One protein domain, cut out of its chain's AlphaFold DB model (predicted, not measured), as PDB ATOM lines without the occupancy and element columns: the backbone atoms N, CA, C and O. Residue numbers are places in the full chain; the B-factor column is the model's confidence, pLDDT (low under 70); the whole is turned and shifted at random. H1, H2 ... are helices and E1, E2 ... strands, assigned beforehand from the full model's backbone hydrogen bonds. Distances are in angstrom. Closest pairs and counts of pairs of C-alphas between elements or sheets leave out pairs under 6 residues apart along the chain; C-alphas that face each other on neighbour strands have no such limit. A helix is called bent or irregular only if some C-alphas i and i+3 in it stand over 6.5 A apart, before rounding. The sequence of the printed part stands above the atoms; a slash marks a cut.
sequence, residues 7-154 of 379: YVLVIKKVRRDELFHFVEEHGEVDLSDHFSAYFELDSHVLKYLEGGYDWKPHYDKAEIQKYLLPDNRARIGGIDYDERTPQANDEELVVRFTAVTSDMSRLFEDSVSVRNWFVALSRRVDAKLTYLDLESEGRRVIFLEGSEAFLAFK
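What this domain is: This is residues 7 to 154 of the 379 residues of an uncharacterized protein of Paenibacillus faecis (UniProt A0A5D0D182). One strongly twisted sheet of eight strands curls round the helix H5, and H1 lies on the same face of the sheet. On the opposite face are H2 and H4, side by side, and the short helix H3 lies beyond H2, far from the core. The printed part has 148 residues, with five named helices and eight named strands in the order E1 H1 E2 E3 H2 H3 E4 E5 H4 H5 E6 E7 E8, a mixed class of helices and strands. The antiparallel sheet runs E2 E3 E4 E5 E1 E6 E7 E8. The whole is compact, with a radius of gyration of the C-alphas of 15.4 A and spans of 49 by 34 by 27 A.

How they stand to each other: E1, residues 7 to 12, is an inner strand between E5, residues 92 to 99, and E6, residues 129 to 133; N 9 and O 95 are 2.8 A apart, as are N 8 and O 131, within hydrogen-bond range. H1, residues 13 to 26, is on the sheet and irregular, with C-alphas 14 and 17 7.3 A apart. The edge strand E2, residues 27 to 29, forms a hairpin with E3, residues 34 to 40, with N 28 and O 36 2.8 A apart. E3 is antiparallel to E4, residues 73 to 84, with N 37 and O 76 2.8 A apart. E4 bends by 64 degrees at residue 78 and forms a hairpin with E5, with N 82 and O 96 3.0 A apart. H2, residues 43 to 49, touches H4, residues 102 to 110, at a shallow tilt of 15 degrees, opposite ways; their closest C-alphas, of His 44 and Leu 107, are 6.2 A apart. H3, residues 61 to 64, is not on the sheet and is close to H2 but not clearly touching, the closest C-alphas, of Leu 49 and Ile 64, being 5.8 A apart. Residues 121 to 124 of H5, residues 112 to 124, touch H1 at a steep tilt of 43 degrees, opposite ways, with the closest C-alphas, of Phe 22 and Leu 121, 6.8 A apart. H4 and H5 touch only at the corner, where the closest C-alphas, of Phe 108 and Val 114, are 6.1 A apart. E5, H4, H5 and E6 form a split strand-helix-strand unit, its two strands running the same way with E1 between them, and its crossover is right-handed. E6, E7, residues 139 to 144, and E8, residues 147 to 154, form a meander, each strand the antiparallel neighbour of the one before; N 132 and O 140 are 2.8 A apart, as are N 141 and O 151. Every O i to N i+4 pair is within hydrogen-bond range in H2, H4 and H5, against 8 of 10 in H1, and H3 is too short for such a pair.

Where its parts are: E1 begins at C-alpha 7, (-18.576, 24.170, -8.494). From first to last C-alpha H1 measures 20.8 A, H5 18.1 A, E4 30.4 A, E5 23.0 A and E8 22.0 A. E8 ends at C-alpha 154, (-21.798, 18.063, -23.101).

The domain as a whole: The two C-alphas farthest apart, of Ala 62 and Ala 88, are 49.1 A apart. The printed part has no cut, and the link from H2 to H3, 11 residues, is long. The mean pLDDT of the printed part is 91.1, with residues 31 and 55 under 70.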
ATOM      1  N   TYR A   7     -18.876  22.823  -8.010       96.94
ATOM      2  CA  TYR A   7     -18.576  24.170  -8.494       96.94
ATOM      3  C   TYR A   7     -17.075  24.425  -8.380       96.94
ATOM      4  O   TYR A   7     -16.486  24.244  -7.316       96.94
ATOM      5  N   VAL A   8     -16.456  24.861  -9.474       95.75
ATOM      6  CA  VAL A   8     -15.020  25.129  -9.559       95.75
ATOM      7  C   VAL A   8     -14.790  26.580  -9.953       95.75
ATOM      8  O   VAL A   8     -15.347  27.059 -10.942       95.75
ATOM      9  N   LEU A   9     -13.966  27.281  -9.176       96.06
ATOM     10  CA  LEU A   9     -13.610  28.683  -9.365       96.06
ATOM     11  C   LEU A   9     -12.107  28.808  -9.615       96.06
ATOM     12  O   LEU A   9     -11.303  28.183  -8.929       96.06
ATOM     13  N   VAL A  10     -11.720  29.686 -10.539       94.56
ATOM     14  CA  VAL A  10     -10.332  30.127 -10.711       94.56
ATOM     15  C   VAL A  10     -10.194  31.543 -10.168       94.56
ATOM     16  O   VAL A  10     -10.771  32.485 -10.717       94.56
ATOM     17  N   ILE A  11      -9.419  31.703  -9.097       95.75
ATOM     18  CA  ILE A  11      -9.238  32.976  -8.387       95.75
ATOM     19  C   ILE A  11      -7.755  33.311  -8.234       95.75
ATOM     20  O   ILE A  11      -6.894  32.441  -8.324       95.75
ATOM     21  N   LYS A  12      -7.424  34.571  -7.947       95.94
ATOM     22  CA  LYS A  12      -6.054  34.934  -7.548       95.94
ATOM     23  C   LYS A  12      -5.788  34.468  -6.115       95.94
ATOM     24  O   LYS A  12      -6.646  34.652  -5.256       95.94
ATOM     25  N   LYS A  13      -4.575  33.988  -5.811       96.31
ATOM     26  CA  LYS A  13      -4.165  33.568  -4.451       96.31
ATOM     27  C   LYS A  13      -4.461  34.617  -3.381       96.31
ATOM     28  O   LYS A  13      -4.931  34.287  -2.298       96.31
ATOM     29  N   VAL A  14      -4.252  35.891  -3.710       97.12
ATOM     30  CA  VAL A  14      -4.499  37.028  -2.804       97.12
ATOM     31  C   VAL A  14      -5.975  37.223  -2.427       97.12
ATOM     32  O   VAL A  14      -6.262  37.987  -1.513       97.12
ATOM     33  N   ARG A  15      -6.912  36.564  -3.122       97.31
ATOM     34  CA  ARG A  15      -8.363  36.625  -2.871       97.31
ATOM     35  C   ARG A  15      -8.875  35.485  -1.992       97.31
ATOM     36  O   ARG A  15     -10.058  35.464  -1.670       97.31
ATOM     37  N   ARG A  16      -8.007  34.556  -1.580       95.81
ATOM     38  CA  ARG A  16      -8.379  33.397  -0.758       95.81
ATOM     39  C   ARG A  16      -9.099  33.802   0.531       95.81
ATOM     40  O   ARG A  16     -10.156  33.267   0.824       95.81
ATOM     41  N   ASP A  17      -8.584  34.781   1.268       95.81
ATOM     42  CA  ASP A  17      -9.206  35.206   2.533       95.81
ATOM     43  C   ASP A  17     -10.587  35.851   2.316       95.81
ATOM     44  O   ASP A  17     -11.490  35.702   3.134       95.81
ATOM     45  N   GLU A  18     -10.779  36.529   1.182       97.44
ATOM     46  CA  GLU A  18     -12.062  37.127   0.801       97.44
ATOM     47  C   GLU A  18     -13.113  36.063   0.446       97.44
ATOM     48  O   GLU A  18     -14.297  36.269   0.715       97.44
ATOM     49  N   LEU A  19     -12.687  34.907  -0.079       96.44
ATOM     50  CA  LEU A  19     -13.548  33.738  -0.262       96.44
ATOM     51  C   LEU A  19     -14.062  33.223   1.084       96.44
ATOM     52  O   LEU A  19     -15.271  33.089   1.255       96.44
ATOM     53  N   PHE A  20     -13.170  32.972   2.048       95.25
ATOM     54  CA  PHE A  20     -13.576  32.478   3.369       95.25
ATOM     55  C   PHE A  20     -14.484  33.472   4.084       95.25
ATOM     56  O   PHE A  20     -15.503  33.074   4.641       95.25
ATOM     57  N   HIS A  21     -14.182  34.766   3.989       96.38
ATOM     58  CA  HIS A  21     -15.035  35.799   4.558       96.38
ATOM     59  C   HIS A  21     -16.449  35.788   3.954       96.38
ATOM     60  O   HIS A  21     -17.429  35.883   4.686       96.38
ATOM     61  N   PHE A  22     -16.575  35.600   2.637       97.12
ATOM     62  CA  PHE A  22     -17.885  35.451   1.998       97.12
ATOM     63  C   PHE A  22     -18.637  34.214   2.506       97.12
ATOM     64  O   PHE A  22     -19.838  34.285   2.765       97.12
ATOM     65  N   VAL A  23     -17.943  33.083   2.670       94.81
ATOM     66  CA  VAL A  23     -18.548  31.859   3.215       94.81
ATOM     67  C   VAL A  23     -19.010  32.072   4.657       94.81
ATOM     68  O   VAL A  23     -20.095  31.629   5.000       94.81
ATOM     69  N   GLU A  24     -18.258  32.791   5.490       94.69
ATOM     70  CA  GLU A  24     -18.677  33.137   6.857       94.69
ATOM     71  C   GLU A  24     -19.909  34.063   6.886       94.69
ATOM     72  O   GLU A  24     -20.765  33.934   7.761       94.69
ATOM     73  N   GLU A  25     -20.030  34.992   5.931       95.88
ATOM     74  CA  GLU A  25     -21.193  35.885   5.802       95.88
ATOM     75  C   GLU A  25     -22.449  35.150   5.293       95.88
ATOM     76  O   GLU A  25     -23.583  35.484   5.662       95.88
ATOM     77  N   HIS A  26     -22.261  34.139   4.440       96.25
ATOM     78  CA  HIS A  26     -23.328  33.453   3.706       96.25
ATOM     79  C   HIS A  26     -23.394  31.942   3.966       96.25
ATOM     80  O   HIS A  26     -23.956  31.204   3.151       96.25
ATOM     81  N   GLY A  27     -22.857  31.485   5.095       94.31
ATOM     82  CA  GLY A  27     -22.688  30.075   5.416       94.31
ATOM     83  C   GLY A  27     -21.969  29.841   6.748       94.31
ATOM     84  O   GLY A  27     -22.035  30.657   7.667       94.31
ATOM     85  N   GLU A  28     -21.313  28.688   6.857       93.06
ATOM     86  CA  GLU A  28     -20.503  28.264   7.998       93.06
ATOM     87  C   GLU A  28     -19.283  27.487   7.495       93.06
ATOM     88  O   GLU A  28     -19.400  26.653   6.592       93.06
ATOM     89  N   VAL A  29     -18.133  27.724   8.122       86.81
ATOM     90  CA  VAL A  29     -16.907  26.945   7.928       86.81
ATOM     91  C   VAL A  29     -16.763  25.976   9.091       86.81
ATOM     92  O   VAL A  29     -16.657  26.415  10.237       86.81
ATOM     93  N   ASP A  30     -16.786  24.672   8.816       79.69
ATOM     94  CA  ASP A  30     -16.465  23.666   9.828       79.69
ATOM     95  C   ASP A  30     -14.944  23.443   9.895       79.69
ATOM     96  O   ASP A  30     -14.202  23.723   8.955       79.69
ATOM     97  N   LEU A  31     -14.456  22.920  11.020       66.31
ATOM     98  CA  LEU A  31     -13.031  22.657  11.277       66.31
ATOM     99  C   LEU A  31     -12.456  21.487  10.446       66.31
ATOM    100  O   LEU A  31     -11.309  21.096  10.657       66.31
ATOM    101  N   SER A  32     -13.262  20.901   9.565       70.12
ATOM    102  CA  SER A  32     -13.057  19.625   8.870       70.12
ATOM    103  C   SER A  32     -13.066  19.759   7.340       70.12
ATOM    104  O   SER A  32     -13.347  18.782   6.659       70.12
ATOM    105  N   ASP A  33     -12.780  20.953   6.806       71.94
ATOM    106  CA  ASP A  33     -12.810  21.265   5.360       71.94
ATOM    107  C   ASP A  33     -14.191  21.050   4.702       71.94
ATOM    108  O   ASP A  33     -14.325  20.952   3.482       71.94
ATOM    109  N   HIS A  34     -15.244  21.042   5.524       84.56
ATOM    110  CA  HIS A  34     -16.632  21.044   5.087       84.56
ATOM    111  C   HIS A  34     -17.251  22.427   5.286       84.56
ATOM    112  O   HIS A  34     -17.104  23.062   6.336       84.56
ATOM    113  N   PHE A  35     -18.036  22.860   4.308       91.88
ATOM    114  CA  PHE A  35     -18.850  24.060   4.409       91.88
ATOM    115  C   PHE A  35     -20.330  23.744   4.554       91.88
ATOM    116  O   PHE A  35     -20.850  22.713   4.113       91.88
ATOM    117  N   SER A  36     -21.028  24.699   5.158       94.00
ATOM    118  CA  SER A  36     -22.461  24.873   4.966       94.00
ATOM    119  C   SER A  36     -22.717  26.206   4.288       94.00
ATOM    120  O   SER A  36     -22.092  27.200   4.635       94.00
ATOM    121  N   ALA A  37     -23.641  26.240   3.339       96.31
ATOM    122  CA  ALA A  37     -24.041  27.453   2.643       96.31
ATOM    123  C   ALA A  37     -25.505  27.783   2.943       96.31
ATOM    124  O   ALA A  37     -26.342  26.902   3.173       96.31
ATOM    125  N   TYR A  38     -25.810  29.077   2.957       97.62
ATOM    126  CA  TYR A  38     -27.157  29.599   3.136       97.62
ATOM    127  C   TYR A  38     -27.717  30.042   1.788       97.62
ATOM    128  O   TYR A  38     -27.362  31.108   1.277       97.62
ATOM    129  N   PHE A  39     -28.622  29.244   1.231       97.56
ATOM    130  CA  PHE A  39     -29.259  29.532  -0.053       97.56
ATOM    131  C   PHE A  39     -30.628  30.171   0.141       97.56
ATOM    132  O   PHE A  39     -31.347  29.837   1.082       97.56
ATOM    133  N   GLU A  40     -31.013  31.076  -0.757       97.38
ATOM    134  CA  GLU A  40     -32.409  31.509  -0.859       97.38
ATOM    135  C   GLU A  40     -33.316  30.313  -1.180       97.38
ATOM    136  O   GLU A  40     -32.890  29.327  -1.783       97.38
ATOM    137  N   LEU A  41     -34.574  30.380  -0.742       95.81
ATOM    138  CA  LEU A  41     -35.539  29.326  -1.030       95.81
ATOM    139  C   LEU A  41     -36.038  29.419  -2.475       95.81
ATOM    140  O   LEU A  41     -36.737  30.362  -2.844       95.81
ATOM    141  N   ASP A  42     -35.771  28.373  -3.253       96.19
ATOM    142  CA  ASP A  42     -36.456  28.080  -4.510       96.19
ATOM    143  C   ASP A  42     -37.091  26.679  -4.489       96.19
ATOM    144  O   ASP A  42     -37.012  25.944  -3.499       96.19
ATOM    145  N   SER A  43     -37.758  26.304  -5.584       94.06
ATOM    146  CA  SER A  43     -38.429  25.006  -5.697       94.06
ATOM    147  C   SER A  43     -37.479  23.815  -5.561       94.06
ATOM    148  O   SER A  43     -37.905  22.769  -5.082       94.06
ATOM    149  N   HIS A  44     -36.215  23.950  -5.962       95.81
ATOM    150  CA  HIS A  44     -35.228  22.871  -5.912       95.81
ATOM    151  C   HIS A  44     -34.599  22.749  -4.527       95.81
ATOM    152  O   HIS A  44     -34.421  21.634  -4.044       95.81
ATOM    153  N   VAL A  45     -34.367  23.871  -3.839       95.81
ATOM    154  CA  VAL A  45     -33.964  23.878  -2.427       95.81
ATOM    155  C   VAL A  45     -35.045  23.223  -1.565       95.81
ATOM    156  O   VAL A  45     -34.734  22.355  -0.754       95.81
ATOM    157  N   LEU A  46     -36.322  23.564  -1.771       92.44
ATOM    158  CA  LEU A  46     -37.427  22.914  -1.054       92.44
ATOM    159  C   LEU A  46     -37.526  21.425  -1.385       92.44
ATOM    160  O   LEU A  46     -37.578  20.606  -0.471       92.44
ATOM    161  N   LYS A  47     -37.469  21.070  -2.675       92.25
ATOM    162  CA  LYS A  47     -37.454  19.673  -3.121       92.25
ATOM    163  C   LYS A  47     -36.318  18.889  -2.465       92.25
ATOM    164  O   LYS A  47     -36.547  17.772  -2.025       92.25
ATOM    165  N   TYR A  48     -35.118  19.455  -2.369       93.88
ATOM    166  CA  TYR A  48     -33.988  18.817  -1.696       93.88
ATOM    167  C   TYR A  48     -34.267  18.578  -0.207       93.88
ATOM    168  O   TYR A  48     -34.071  17.467   0.280       93.88
ATOM    169  N   LEU A  49     -34.794  19.580   0.506       92.12
ATOM    170  CA  LEU A  49     -35.137  19.452   1.928       92.12
ATOM    171  C   LEU A  49     -36.257  18.437   2.204       92.12
ATOM    172  O   LEU A  49     -36.299  17.854   3.282       92.12
ATOM    173  N   GLU A  50     -37.158  18.233   1.245       90.00
ATOM    174  CA  GLU A  50     -38.229  17.230   1.287       90.00
ATOM    175  C   GLU A  50     -37.739  15.813   0.915       90.00
ATOM    176  O   GLU A  50     -38.546  14.892   0.771       90.00
ATOM    177  N   GLY A  51     -36.436  15.616   0.676       84.12
ATOM    178  CA  GLY A  51     -35.904  14.358   0.143       84.12
ATOM    179  C   GLY A  51     -36.449  14.040  -1.255       84.12
ATOM    180  O   GLY A  51     -36.535  12.887  -1.656       84.12
ATOM    181  N   GLY A  52     -36.873  15.058  -2.005       77.81
ATOM    182  CA  GLY A  52     -37.556  14.956  -3.296       77.81
ATOM    183  C   GLY A  52     -36.693  14.463  -4.459       77.81
ATOM    184  O   GLY A  52     -37.197  14.318  -5.575       77.81
ATOM    185  N   TYR A  53     -35.404  14.235  -4.220       76.88
ATOM    186  CA  TYR A  53     -34.494  13.563  -5.145       76.88
ATOM    187  C   TYR A  53     -34.313  12.065  -4.816       76.88
ATOM    188  O   TYR A  53     -33.874  11.299  -5.681       76.88
ATOM    189  N   ASP A  54     -34.774  11.629  -3.638       73.19
ATOM    190  CA  ASP A  54     -34.940  10.228  -3.256       73.19
ATOM    191  C   ASP A  54     -36.242   9.658  -3.876       73.19
ATOM    192  O   ASP A  54     -37.194  10.368  -4.215       73.19
ATOM    193  N   TRP A  55     -36.309   8.334  -4.020       67.31
ATOM    194  CA  TRP A  55     -37.507   7.605  -4.441       67.31
ATOM    195  C   TRP A  55     -38.647   7.672  -3.407       67.31
ATOM    196  O   TRP A  55     -39.787   7.319  -3.730       67.31
ATOM    197  N   LYS A  56     -38.366   8.124  -2.176       73.38
ATOM    198  CA  LYS A  56     -39.355   8.418  -1.129       73.38
ATOM    199  C   LYS A  56     -39.163   9.817  -0.530       73.38
ATOM    200  O   LYS A  56     -38.586   9.936   0.551       73.38
ATOM    201  N   PRO A  57     -39.749  10.852  -1.153       76.81
ATOM    202  CA  PRO A  57     -39.845  12.164  -0.530       76.81
ATOM    203  C   PRO A  57     -40.593  12.072   0.806       76.81
ATOM    204  O   PRO A  57     -41.564  11.314   0.941       76.81
ATOM    205  N   HIS A  58     -40.177  12.866   1.785       79.62
ATOM    206  CA  HIS A  58     -40.865  13.037   3.055       79.62
ATOM    207  C   HIS A  58     -41.303  14.493   3.211       79.62
ATOM    208  O   HIS A  58     -40.585  15.438   2.915       79.62
ATOM    209  N   TYR A  59     -42.511  14.674   3.733       80.31
ATOM    210  CA  TYR A  59     -43.074  15.996   4.009       80.31
ATOM    211  C   TYR A  59     -43.116  16.258   5.517       80.31
ATOM    212  O   TYR A  59     -44.040  16.903   6.023       80.31
ATOM    213  N   ASP A  60     -42.152  15.706   6.264       85.75
ATOM    214  CA  ASP A  60     -42.060  15.962   7.697       85.75
ATOM    215  C   ASP A  60     -41.607  17.406   7.921       85.75
ATOM    216  O   ASP A  60     -40.424  17.750   7.914       85.75
ATOM    217  N   LYS A  61     -42.596  18.265   8.157       84.69
ATOM    218  CA  LYS A  61     -42.387  19.680   8.437       84.69
ATOM    219  C   LYS A  61     -41.409  19.906   9.591       84.69
ATOM    220  O   LYS A  61     -40.672  20.883   9.552       84.69
ATOM    221  N   ALA A  62     -41.401  19.055  10.618       86.81
ATOM    222  CA  ALA A  62     -40.503  19.225  11.758       86.81
ATOM    223  C   ALA A  62     -39.043  18.932  11.391       86.81
ATOM    224  O   ALA A  62     -38.139  19.485  12.015       86.81
ATOM    225  N   GLU A  63     -38.807  18.081  10.396       85.75
ATOM    226  CA  GLU A  63     -37.481  17.799   9.858       85.75
ATOM    227  C   GLU A  63     -36.999  18.928   8.945       85.75
ATOM    228  O   GLU A  63     -35.931  19.486   9.190       85.75
ATOM    229  N   ILE A  64     -37.837  19.350   7.994       88.06
ATOM    230  CA  ILE A  64     -37.546  20.448   7.059       88.06
ATOM    231  C   ILE A  64     -37.266  21.754   7.815       88.06
ATOM    232  O   ILE A  64     -36.303  22.461   7.524       88.06
ATOM    233  N   GLN A  65     -38.069  22.064   8.842       90.12
ATOM    234  CA  GLN A  65     -37.965  23.315   9.599       90.12
ATOM    235  C   GLN A  65     -36.606  23.499  10.293       90.12
ATOM    236  O   GLN A  65     -36.239  24.636  10.577       90.12
ATOM    237  N   LYS A  66     -35.851  22.420  10.549       91.94
ATOM    238  CA  LYS A  66     -34.509  22.495  11.157       91.94
ATOM    239  C   LYS A  66     -33.480  23.154  10.241       91.94
ATOM    240  O   LYS A  66     -32.494  23.683  10.741       91.94
ATOM    241  N   TYR A  67     -33.708  23.111   8.932       92.44
ATOM    242  CA  TYR A  67     -32.806  23.671   7.928       92.44
ATOM    243  C   TYR A  67     -33.223  25.076   7.484       92.44
ATOM    244  O   TYR A  67     -32.438  25.766   6.841       92.44
ATOM    245  N   LEU A  68     -34.434  25.524   7.827       94.44
ATOM    246  CA  LEU A  68     -34.940  26.845   7.457       94.44
ATOM    247  C   LEU A  68     -34.470  27.919   8.442       94.44
ATOM    248  O   LEU A  68     -34.681  27.814   9.653       94.44
ATOM    249  N   LEU A  69     -33.889  28.987   7.903       94.25
ATOM    250  CA  LEU A  69     -33.433  30.157   8.641       94.25
ATOM    251  C   LEU A  69     -34.545  31.225   8.738       94.25
ATOM    252  O   LEU A  69     -35.462  31.248   7.911       94.25
ATOM    253  N   PRO A  70     -34.493  32.139   9.731       91.12
ATOM    254  CA  PRO A  70     -35.528  33.161   9.936       91.12
ATOM    255  C   PRO A  70     -35.711  34.161   8.783       91.12
ATOM    256  O   PRO A  70     -36.717  34.865   8.742       91.12
ATOM    257  N   ASP A  71     -34.744  34.253   7.876       91.88
ATOM    258  CA  ASP A  71     -34.681  35.207   6.767       91.88
ATOM    259  C   ASP A  71     -35.059  34.589   5.410       91.88
ATOM    260  O   ASP A  71     -34.694  35.118   4.364       91.88
ATOM    261  N   ASN A  72     -35.824  33.490   5.420       90.44
ATOM    262  CA  ASN A  72     -36.242  32.744   4.225       90.44
ATOM    263  C   ASN A  72     -35.073  32.162   3.413       90.44
ATOM    264  O   ASN A  72     -35.180  32.007   2.194       90.44
ATOM    265  N   ARG A  73     -33.973  31.815   4.083       96.56
ATOM    266  CA  ARG A  73     -32.898  30.988   3.525       96.56
ATOM    267  C   ARG A  73     -32.935  29.575   4.102       96.56
ATOM    268  O   ARG A  73     -33.541  29.334   5.145       96.56
ATOM    269  N   ALA A  74     -32.273  28.641   3.436       96.69
ATOM    270  CA  ALA A  74     -32.023  27.298   3.936       96.69
ATOM    271  C   ALA A  74     -30.530  27.086   4.183       96.69
ATOM    272  O   ALA A  74     -29.703  27.434   3.341       96.69
ATOM    273  N   ARG A  75     -30.196  26.474   5.319       96.31
ATOM    274  CA  ARG A  75     -28.856  25.975   5.622       96.31
ATOM    275  C   ARG A  75     -28.682  24.592   5.003       96.31
ATOM    276  O   ARG A  75     -29.280  23.628   5.476       96.31
ATOM    277  N   ILE A  76     -27.813  24.495   4.002       94.81
ATOM    278  CA  ILE A  76     -27.424  23.238   3.357       94.81
ATOM    279  C   ILE A  76     -25.951  22.985   3.683       94.81
ATOM    280  O   ILE A  76     -25.097  23.802   3.350       94.81
ATOM    281  N   GLY A  77     -25.668  21.896   4.398       91.56
ATOM    282  CA  GLY A  77     -24.318  21.529   4.841       91.56
ATOM    283  C   GLY A  77     -23.770  20.298   4.138       91.56
ATOM    284  O   GLY A  77     -24.528  19.594   3.476       91.56
ATOM    285  N   GLY A  78     -22.479  20.027   4.344       88.75
ATOM    286  CA  GLY A  78     -21.783  18.901   3.717       88.75
ATOM    287  C   GLY A  78     -21.330  19.240   2.302       88.75
ATOM    288  O   GLY A  78     -21.602  18.489   1.380       88.75
ATOM    289  N   ILE A  79     -20.727  20.408   2.115       95.12
ATOM    290  CA  ILE A  79     -20.066  20.768   0.860       95.12
ATOM    291  C   ILE A  79     -18.567  20.622   1.102       95.12
ATOM    292  O   ILE A  79     -18.033  21.325   1.960       95.12
ATOM    293  N   ASP A  80     -17.910  19.725   0.380       94.69
ATOM    294  CA  ASP A  80     -16.467  19.510   0.512       94.69
ATOM    295  C   ASP A  80     -15.700  20.629  -0.180       94.69
ATOM    296  O   ASP A  80     -16.112  21.113  -1.238       94.69
ATOM    297  N   TYR A  81     -14.580  21.027   0.414       93.88
ATOM    298  CA  TYR A  81     -13.690  22.043  -0.124       93.88
ATOM    299  C   TYR A  81     -12.327  21.472  -0.478       93.88
ATOM    300  O   TYR A  81     -11.699  20.796   0.332       93.88
ATOM    301  N   ASP A  82     -11.836  21.836  -1.657       93.12
ATOM    302  CA  ASP A  82     -10.453  21.598  -2.053       93.12
ATOM    303  C   ASP A  82      -9.867  22.827  -2.759       93.12
ATOM    304  O   ASP A  82     -10.570  23.583  -3.439       93.12
ATOM    305  N   GLU A  83      -8.558  23.025  -2.610       93.12
ATOM    306  CA  GLU A  83      -7.823  24.071  -3.313       93.12
ATOM    307  C   GLU A  83      -6.495  23.551  -3.865       93.12
ATOM    308  O   GLU A  83      -5.687  22.936  -3.169       93.12
ATOM    309  N   ARG A  84      -6.211  23.883  -5.126       91.94
ATOM    310  CA  ARG A  84      -4.935  23.560  -5.769       91.94
ATOM    311  C   ARG A  84      -4.383  24.737  -6.555       91.94
ATOM    312  O   ARG A  84      -5.113  25.593  -7.044       91.94
ATOM    313  N   THR A  85      -3.061  24.783  -6.702       89.81
ATOM    314  CA  THR A  85      -2.416  25.736  -7.618       89.81
ATOM    315  C   THR A  85      -2.422  25.134  -9.031       89.81
ATOM    316  O   THR A  85      -1.889  24.033  -9.196       89.81
ATOM    317  N   PRO A  86      -2.999  25.804 -10.046       84.88
ATOM    318  CA  PRO A  86      -2.985  25.295 -11.411       84.88
ATOM    319  C   PRO A  86      -1.568  25.345 -11.994       84.88
ATOM    320  O   PRO A  86      -0.789  26.247 -11.695       84.88
ATOM    321  N   GLN A  87      -1.240  24.411 -12.891       75.81
ATOM    322  CA  GLN A  87       0.073  24.398 -13.557       75.81
ATOM    323  C   GLN A  87       0.297  25.632 -14.448       75.81
ATOM    324  O   GLN A  87       1.433  26.053 -14.644       75.81
ATOM    325  N   ALA A  88      -0.783  26.211 -14.980       73.00
ATOM    326  CA  ALA A  88      -0.728  27.330 -15.916       73.00
ATOM    327  C   ALA A  88      -0.311  28.664 -15.269       73.00
ATOM    328  O   ALA A  88       0.222  29.526 -15.968       73.00
ATOM    329  N   ASN A  89      -0.573  28.859 -13.969       82.38
ATOM    330  CA  ASN A  89      -0.305  30.120 -13.274       82.38
ATOM    331  C   ASN A  89      -0.141  29.904 -11.758       82.38
ATOM    332  O   ASN A  89      -1.087  29.528 -11.064       82.38
ATOM    333  N   ASP A  90       1.048  30.189 -11.230       88.31
ATOM    334  CA  ASP A  90       1.375  30.020  -9.815       88.31
ATOM    335  C   ASP A  90       0.817  31.129  -8.910       88.31
ATOM    336  O   ASP A  90       0.851  30.980  -7.688       88.31
ATOM    337  N   GLU A  91       0.254  32.200  -9.468       93.25
ATOM    338  CA  GLU A  91      -0.439  33.261  -8.727       93.25
ATOM    339  C   GLU A  91      -1.947  32.999  -8.558       93.25
ATOM    340  O   GLU A  91      -2.646  33.761  -7.881       93.25
ATOM    341  N   GLU A  92      -2.461  31.918  -9.145       93.88
ATOM    342  CA  GLU A  92      -3.877  31.547  -9.122       93.88
ATOM    343  C   GLU A  92      -4.147  30.330  -8.219       93.88
ATOM    344  O   GLU A  92      -3.245  29.572  -7.851       93.88
ATOM    345  N   LEU A  93      -5.410  30.164  -7.833       94.44
ATOM    346  CA  LEU A  93      -5.961  28.997  -7.152       94.44
ATOM    347  C   LEU A  93      -7.159  28.489  -7.940       94.44
ATOM    348  O   LEU A  93      -8.019  29.273  -8.347       94.44
ATOM    349  N   VAL A  94      -7.216  27.174  -8.102       94.19
ATOM    350  CA  VAL A  94      -8.426  26.453  -8.480       94.19
ATOM    351  C   VAL A  94      -9.062  25.976  -7.189       94.19
ATOM    352  O   VAL A  94      -8.438  25.231  -6.436       94.19
ATOM    353  N   VAL A  95     -10.274  26.443  -6.932       95.06
ATOM    354  CA  VAL A  95     -11.038  26.147  -5.726       95.06
ATOM    355  C   VAL A  95     -12.258  25.329  -6.115       95.06
ATOM    356  O   VAL A  95     -12.992  25.732  -7.018       95.06
ATOM    357  N   ARG A  96     -12.478  24.199  -5.446       95.62
ATOM    358  CA  ARG A  96     -13.549  23.246  -5.743       95.62
ATOM    359  C   ARG A  96     -14.477  23.112  -4.534       95.62
ATOM    360  O   ARG A  96     -14.015  22.961  -3.410       95.62
ATOM    361  N   PHE A  97     -15.780  23.180  -4.798       96.44
ATOM    362  CA  PHE A  97     -16.862  22.942  -3.846       96.44
ATOM    363  C   PHE A  97     -17.661  21.731  -4.325       96.44
ATOM    364  O   PHE A  97     -18.424  21.859  -5.284       96.44
ATOM    365  N   THR A  98     -17.468  20.572  -3.699       95.81
ATOM    366  CA  THR A  98     -18.054  19.296  -4.139       95.81
ATOM    367  C   THR A  98     -19.289  18.944  -3.320       95.81
ATOM    368  O   THR A  98     -19.301  19.040  -2.092       95.81
ATOM    369  N   ALA A  99     -20.348  18.537  -4.012       95.31
ATOM    370  CA  ALA A  99     -21.541  17.999  -3.386       95.31
ATOM    371  C   ALA A  99     -21.276  16.580  -2.854       95.31
ATOM    372  O   ALA A  99     -20.933  15.687  -3.618       95.31
ATOM    373  N   VAL A 100     -21.491  16.342  -1.554       92.38
ATOM    374  CA  VAL A 100     -21.170  15.040  -0.917       92.38
ATOM    375  C   VAL A 100     -22.216  13.942  -1.141       92.38
ATOM    376  O   VAL A 100     -22.082  12.828  -0.631       92.38
ATOM    377  N   THR A 101     -23.312  14.251  -1.837       91.94
ATOM    378  CA  THR A 101     -24.383  13.290  -2.137       91.94
ATOM    379  C   THR A 101     -24.952  13.532  -3.527       91.94
ATOM    380  O   THR A 101     -25.018  14.674  -3.982       91.94
ATOM    381  N   SER A 102     -25.497  12.485  -4.153       92.31
ATOM    382  CA  SER A 102     -26.180  12.613  -5.445       92.31
ATOM    383  C   SER A 102     -27.352  13.594  -5.433       92.31
ATOM    384  O   SER A 102     -27.594  14.272  -6.428       92.31
ATOM    385  N   ASP A 103     -28.085  13.687  -4.324       93.00
ATOM    386  CA  ASP A 103     -29.206  14.622  -4.209       93.00
ATOM    387  C   ASP A 103     -28.715  16.071  -4.159       93.00
ATOM    388  O   ASP A 103     -29.337  16.956  -4.746       93.00
ATOM    389  N   MET A 104     -27.568  16.314  -3.516       94.81
ATOM    390  CA  MET A 104     -26.939  17.631  -3.503       94.81
ATOM    391  C   MET A 104     -26.329  17.967  -4.863       94.81
ATOM    392  O   MET A 104     -26.433  19.109  -5.299       94.81
ATOM    393  N   SER A 105     -25.776  16.985  -5.572       95.62
ATOM    394  CA  SER A 105     -25.305  17.157  -6.949       95.62
ATOM    395  C   SER A 105     -26.442  17.626  -7.861       95.62
ATOM    396  O   SER A 105     -26.308  18.625  -8.565       95.62
ATOM    397  N   ARG A 106     -27.626  17.012  -7.756       94.81
ATOM    398  CA  ARG A 106     -28.820  17.476  -8.484       94.81
ATOM    399  C   ARG A 106     -29.291  18.856  -8.031       94.81
ATOM    400  O   ARG A 106     -29.673  19.674  -8.860       94.81
ATOM    401  N   LEU A 107     -29.219  19.156  -6.730       96.12
ATOM    402  CA  LEU A 107     -29.489  20.505  -6.228       96.12
ATOM    403  C   LEU A 107     -28.528  21.539  -6.848       96.12
ATOM    404  O   LEU A 107     -28.977  22.616  -7.240       96.12
ATOM    405  N   PHE A 108     -27.233  21.225  -6.955       96.62
ATOM    406  CA  PHE A 108     -26.215  22.092  -7.562       96.62
ATOM    407  C   PHE A 108     -26.500  22.374  -9.037       96.62
ATOM    408  O   PHE A 108     -26.269  23.498  -9.493       96.62
ATOM    409  N   GLU A 109     -27.004  21.378  -9.765       94.94
ATOM    410  CA  GLU A 109     -27.363  21.505 -11.175       94.94
ATOM    411  C   GLU A 109     -28.646  22.319 -11.406       94.94
ATOM    412  O   GLU A 109     -28.670  23.183 -12.295       94.94
ATOM    413  N   ASP A 110     -29.693  22.040 -10.622       94.00
ATOM    414  CA  ASP A 110     -31.057  22.514 -10.876       94.00
ATOM    415  C   ASP A 110     -31.378  23.867 -10.212       94.00
ATOM    416  O   ASP A 110     -32.213  24.636 -10.704       94.00
ATOM    417  N   SER A 111     -30.773  24.166  -9.056       96.56
ATOM    418  CA  SER A 111     -31.161  25.327  -8.248       96.56
ATOM    419  C   SER A 111     -30.566  26.630  -8.777       96.56
ATOM    420  O   SER A 111     -29.353  26.857  -8.781       96.56
ATOM    421  N   VAL A 112     -31.459  27.557  -9.130       94.81
ATOM    422  CA  VAL A 112     -31.097  28.940  -9.460       94.81
ATOM    423  C   VAL A 112     -30.485  29.638  -8.246       94.81
ATOM    424  O   VAL A 112     -29.536  30.401  -8.411       94.81
ATOM    425  N   SER A 113     -30.971  29.358  -7.036       97.38
ATOM    426  CA  SER A 113     -30.454  29.962  -5.800       97.38
ATOM    427  C   SER A 113     -29.025  29.516  -5.502       97.38
ATOM    428  O   SER A 113     -28.191  30.351  -5.156       97.38
ATOM    429  N   VAL A 114     -28.711  28.231  -5.706       97.75
ATOM    430  CA  VAL A 114     -27.336  27.720  -5.578       97.75
ATOM    431  C   VAL A 114     -26.424  28.352  -6.625       97.75
ATOM    432  O   VAL A 114     -25.382  28.907  -6.276       97.75
ATOM    433  N   ARG A 115     -26.834  28.362  -7.899       96.88
ATOM    434  CA  ARG A 115     -26.069  29.022  -8.967       96.88
ATOM    435  C   ARG A 115     -25.800  30.494  -8.641       96.88
ATOM    436  O   ARG A 115     -24.669  30.956  -8.773       96.88
ATOM    437  N   ASN A 116     -26.820  31.231  -8.200       97.06
ATOM    438  CA  ASN A 116     -26.705  32.650  -7.864       97.06
ATOM    439  C   ASN A 116     -25.748  32.888  -6.691       97.06
ATOM    440  O   ASN A 116     -25.008  33.870  -6.705       97.06
ATOM    441  N   TRP A 117     -25.719  31.984  -5.708       97.94
ATOM    442  CA  TRP A 117     -24.758  32.035  -4.609       97.94
ATOM    443  C   TRP A 117     -23.318  31.922  -5.128       97.94
ATOM    444  O   TRP A 117     -22.481  32.762  -4.800       97.94
ATOM    445  N   PHE A 118     -23.038  30.970  -6.027       98.00
ATOM    446  CA  PHE A 118     -21.706  30.824  -6.628       98.00
ATOM    447  C   PHE A 118     -21.341  31.977  -7.565       98.00
ATOM    448  O   PHE A 118     -20.185  32.400  -7.592       98.00
ATOM    449  N   VAL A 119     -22.300  32.550  -8.291       97.19
ATOM    450  CA  VAL A 119     -22.090  33.784  -9.064       97.19
ATOM    451  C   VAL A 119     -21.747  34.960  -8.139       97.19
ATOM    452  O   VAL A 119     -20.833  35.730  -8.436       97.19
ATOM    453  N   ALA A 120     -22.450  35.112  -7.013       97.88
ATOM    454  CA  ALA A 120     -22.174  36.163  -6.036       97.88
ATOM    455  C   ALA A 120     -20.779  36.001  -5.416       97.88
ATOM    456  O   ALA A 120     -20.023  36.976  -5.373       97.88
ATOM    457  N   LEU A 121     -20.403  34.771  -5.044       98.00
ATOM    458  CA  LEU A 121     -19.046  34.445  -4.608       98.00
ATOM    459  C   LEU A 121     -18.024  34.826  -5.686       98.00
ATOM    460  O   LEU A 121     -17.064  35.534  -5.399       98.00
ATOM    461  N   SER A 122     -18.268  34.429  -6.937       97.94
ATOM    462  CA  SER A 122     -17.381  34.700  -8.076       97.94
ATOM    463  C   SER A 122     -17.134  36.198  -8.275       97.94
ATOM    464  O   SER A 122     -15.997  36.619  -8.475       97.94
ATOM    465  N   ARG A 123     -18.181  37.025  -8.151       97.62
ATOM    466  CA  ARG A 123     -18.059  38.491  -8.179       97.62
ATOM    467  C   ARG A 123     -17.242  39.020  -7.005       97.62
ATOM    468  O   ARG A 123     -16.402  39.894  -7.201       97.62
ATOM    469  N   ARG A 124     -17.489  38.509  -5.795       97.69
ATOM    470  CA  ARG A 124     -16.819  38.953  -4.564       97.69
ATOM    471  C   ARG A 124     -15.310  38.744  -4.634       97.69
ATOM    472  O   ARG A 124     -14.560  39.633  -4.250       97.69
ATOM    473  N   VAL A 125     -14.884  37.594  -5.146       97.31
ATOM    474  CA  VAL A 125     -13.471  37.187  -5.185       97.31
ATOM    475  C   VAL A 125     -12.769  37.555  -6.492       97.31
ATOM    476  O   VAL A 125     -11.617  37.169  -6.679       97.31
ATOM    477  N   ASP A 126     -13.435  38.298  -7.385       95.69
ATOM    478  CA  ASP A 126     -12.911  38.646  -8.713       95.69
ATOM    479  C   ASP A 126     -12.458  37.387  -9.481       95.69
ATOM    480  O   ASP A 126     -11.332  37.293  -9.976       95.69
ATOM    481  N   ALA A 127     -13.322  36.364  -9.490       95.25
ATOM    482  CA  ALA A 127     -13.040  35.093 -10.140       95.25
ATOM    483  C   ALA A 127     -12.869  35.293 -11.647       95.25
ATOM    484  O   ALA A 127     -13.655  35.971 -12.314       95.25
ATOM    485  N   LYS A 128     -11.849  34.645 -12.202       92.50
ATOM    486  CA  LYS A 128     -11.597  34.669 -13.640       92.50
ATOM    487  C   LYS A 128     -12.582  33.780 -14.386       92.50
ATOM    488  O   LYS A 128     -13.086  34.179 -15.428       92.50
ATOM    489  N   LEU A 129     -12.853  32.599 -13.839       92.50
ATOM    490  CA  LEU A 129     -13.738  31.585 -14.401       92.50
ATOM    491  C   LEU A 129     -14.447  30.859 -13.260       92.50
ATOM    492  O   LEU A 129     -13.793  30.483 -12.289       92.50
ATOM    493  N   THR A 130     -15.741  30.596 -13.431       95.19
ATOM    494  CA  THR A 130     -16.486  29.658 -12.585       95.19
ATOM    495  C   THR A 130     -17.312  28.731 -13.455       95.19
ATOM    496  O   THR A 130     -18.036  29.184 -14.349       95.19
ATOM    497  N   TYR A 131     -17.234  27.435 -13.179       93.81
ATOM    498  CA  TYR A 131     -18.027  26.420 -13.859       93.81
ATOM    499  C   TYR A 131     -18.557  25.371 -12.882       93.81
ATOM    500  O   TYR A 131     -17.995  25.157 -11.813       93.81
ATOM    501  N   LEU A 132     -19.654  24.730 -13.265       94.81
ATOM    502  CA  LEU A 132     -20.170  23.521 -12.642       94.81
ATOM    503  C   LEU A 132     -19.621  22.311 -13.403       94.81
ATOM    504  O   LEU A 132     -19.834  22.194 -14.612       94.81
ATOM    505  N   ASP A 133     -18.894  21.448 -12.709       92.50
ATOM    506  CA  ASP A 133     -18.444  20.146 -13.182       92.50
ATOM    507  C   ASP A 133     -19.546  19.109 -12.938       92.50
ATOM    508  O   ASP A 133     -19.962  18.910 -11.795       92.50
ATOM    509  N   LEU A 134     -20.034  18.499 -14.018       90.56
ATOM    510  CA  LEU A 134     -21.090  17.481 -14.014       90.56
ATOM    511  C   LEU A 134     -20.499  16.083 -14.280       90.56
ATOM    512  O   LEU A 134     -21.168  15.212 -14.832       90.56
ATOM    513  N   GLU A 135     -19.215  15.885 -13.966       86.50
ATOM    514  CA  GLU A 135     -18.481  14.634 -14.168       86.50
ATOM    515  C   GLU A 135     -18.530  14.154 -15.621       86.50
ATOM    516  O   GLU A 135     -17.967  14.813 -16.484       86.50
ATOM    517  N   SER A 136     -19.169  13.024 -15.926       81.62
ATOM    518  CA  SER A 136     -19.293  12.495 -17.289       81.62
ATOM    519  C   SER A 136     -20.404  13.165 -18.104       81.62
ATOM    520  O   SER A 136     -20.448  13.006 -19.323       81.62
ATOM    521  N   GLU A 137     -21.292  13.940 -17.475       82.75
ATOM    522  CA  GLU A 137     -22.399  14.605 -18.175       82.75
ATOM    523  C   GLU A 137     -21.970  15.919 -18.842       82.75
ATOM    524  O   GLU A 137     -22.657  16.423 -19.738       82.75
ATOM    525  N   GLY A 138     -20.813  16.463 -18.449       86.50
ATOM    526  CA  GLY A 138     -20.219  17.638 -19.075       86.50
ATOM    527  C   GLY A 138     -19.734  18.687 -18.082       86.50
ATOM    528  O   GLY A 138     -19.390  18.378 -16.946       86.50
ATOM    529  N   ARG A 139     -19.657  19.944 -18.523       87.69
ATOM    530  CA  ARG A 139     -19.367  21.111 -17.672       87.69
ATOM    531  C   ARG A 139     -20.214  22.303 -18.088       87.69
ATOM    532  O   ARG A 139     -20.511  22.464 -19.266       87.69
ATOM    533  N   ARG A 140     -20.559  23.186 -17.153       90.31
ATOM    534  CA  ARG A 140     -21.333  24.409 -17.420       90.31
ATOM    535  C   ARG A 140     -20.616  25.636 -16.876       90.31
ATOM    536  O   ARG A 140     -20.564  25.831 -15.669       90.31
ATOM    537  N   VAL A 141     -20.096  26.486 -17.755       90.56
ATOM    538  CA  VAL A 141     -19.530  27.789 -17.387       90.56
ATOM    539  C   VAL A 141     -20.661  28.721 -16.960       90.56
ATOM    540  O   VAL A 141     -21.598  28.938 -17.732       90.56
ATOM    541  N   ILE A 142     -20.561  29.263 -15.742       92.75
ATOM    542  CA  ILE A 142     -21.572  30.146 -15.134       92.75
ATOM    543  C   ILE A 142     -21.074  31.577 -14.880       92.75
ATOM    544  O   ILE A 142     -21.873  32.494 -14.693       92.75
ATOM    545  N   PHE A 143     -19.758  31.796 -14.875       92.25
ATOM    546  CA  PHE A 143     -19.158  33.115 -14.672       92.25
ATOM    547  C   PHE A 143     -17.826  33.223 -15.405       92.25
ATOM    548  O   PHE A 143     -17.041  32.273 -15.416       92.25
ATOM    549  N   LEU A 144     -17.557  34.389 -15.989       89.38
ATOM    550  CA  LEU A 144     -16.293  34.689 -16.647       89.38
ATOM    551  C   LEU A 144     -15.982  36.189 -16.565       89.38
ATOM    552  O   LEU A 144     -16.804  37.010 -16.973       89.38
ATOM    553  N   GLU A 145     -14.777  36.521 -16.098       86.38
ATOM    554  CA  GLU A 145     -14.191  37.875 -16.107       86.38
ATOM    555  C   GLU A 145     -15.201  38.989 -15.740       86.38
ATOM    556  O   GLU A 145     -15.431  39.942 -16.483       86.38
ATOM    557  N   GLY A 146     -15.853  38.858 -14.580       87.44
ATOM    558  CA  GLY A 146     -16.730  39.898 -14.028       87.44
ATOM    559  C   GLY A 146     -18.198  39.840 -14.465       87.44
ATOM    560  O   GLY A 146     -19.019  40.574 -13.909       87.44
ATOM    561  N   SER A 147     -18.567  38.964 -15.403       87.06
ATOM    562  CA  SER A 147     -19.961  38.793 -15.826       87.06
ATOM    563  C   SER A 147     -20.422  37.339 -15.810       87.06
ATOM    564  O   SER A 147     -19.636  36.396 -15.908       87.06
ATOM    565  N   GLU A 148     -21.732  37.164 -15.644       89.00
ATOM    566  CA  GLU A 148     -22.370  35.856 -15.752       89.00
ATOM    567  C   GLU A 148     -22.184  35.306 -17.168       89.00
ATOM    568  O   GLU A 148     -22.109  36.045 -18.153       89.00
ATOM    569  N   ALA A 149     -22.069  33.991 -17.253       84.44
ATOM    570  CA  ALA A 149     -21.971  33.267 -18.504       84.44
ATOM    571  C   ALA A 149     -22.929  32.078 -18.454       84.44
ATOM    572  O   ALA A 149     -23.318  31.620 -17.383       84.44
ATOM    573  N   PHE A 150     -23.318  31.580 -19.619       81.81
ATOM    574  CA  PHE A 150     -24.076  30.343 -19.716       81.81
ATOM    575  C   PHE A 150     -23.605  29.599 -20.957       81.81
ATOM    576  O   PHE A 150     -24.089  29.838 -22.064       81.81
ATOM    577  N   LEU A 151     -22.599  28.747 -20.762       83.00
ATOM    578  CA  LEU A 151     -22.081  27.868 -21.803       83.00
ATOM    579  C   LEU A 151     -21.882  26.474 -21.217       83.00
ATOM    580  O   LEU A 151     -21.027  26.274 -20.356       83.00
ATOM    581  N   ALA A 152     -22.693  25.520 -21.663       84.88
ATOM    582  CA  ALA A 152     -22.559  24.119 -21.294       84.88
ATOM    583  C   ALA A 152     -21.797  23.368 -22.383       84.88
ATOM    584  O   ALA A 152     -22.133  23.513 -23.548       84.88
ATOM    585  N   PHE A 153     -20.823  22.553 -22.000       82.94
ATOM    586  CA  PHE A 153     -20.174  21.547 -22.835       82.94
ATOM    587  C   PHE A 153     -20.692  20.181 -22.398       82.94
ATOM    588  O   PHE A 153     -20.645  19.874 -21.209       82.94
ATOM    589  N   LYS A 154     -21.198  19.381 -23.333       81.56
ATOM    590  CA  LYS A 154     -21.798  18.063 -23.101       81.56
ATOM    591  C   LYS A 154     -21.327  17.059 -24.160       81.56
ATOM    592  O   LYS A 154     -20.776  17.431 -25.196       81.56
TER     593      LYS A 154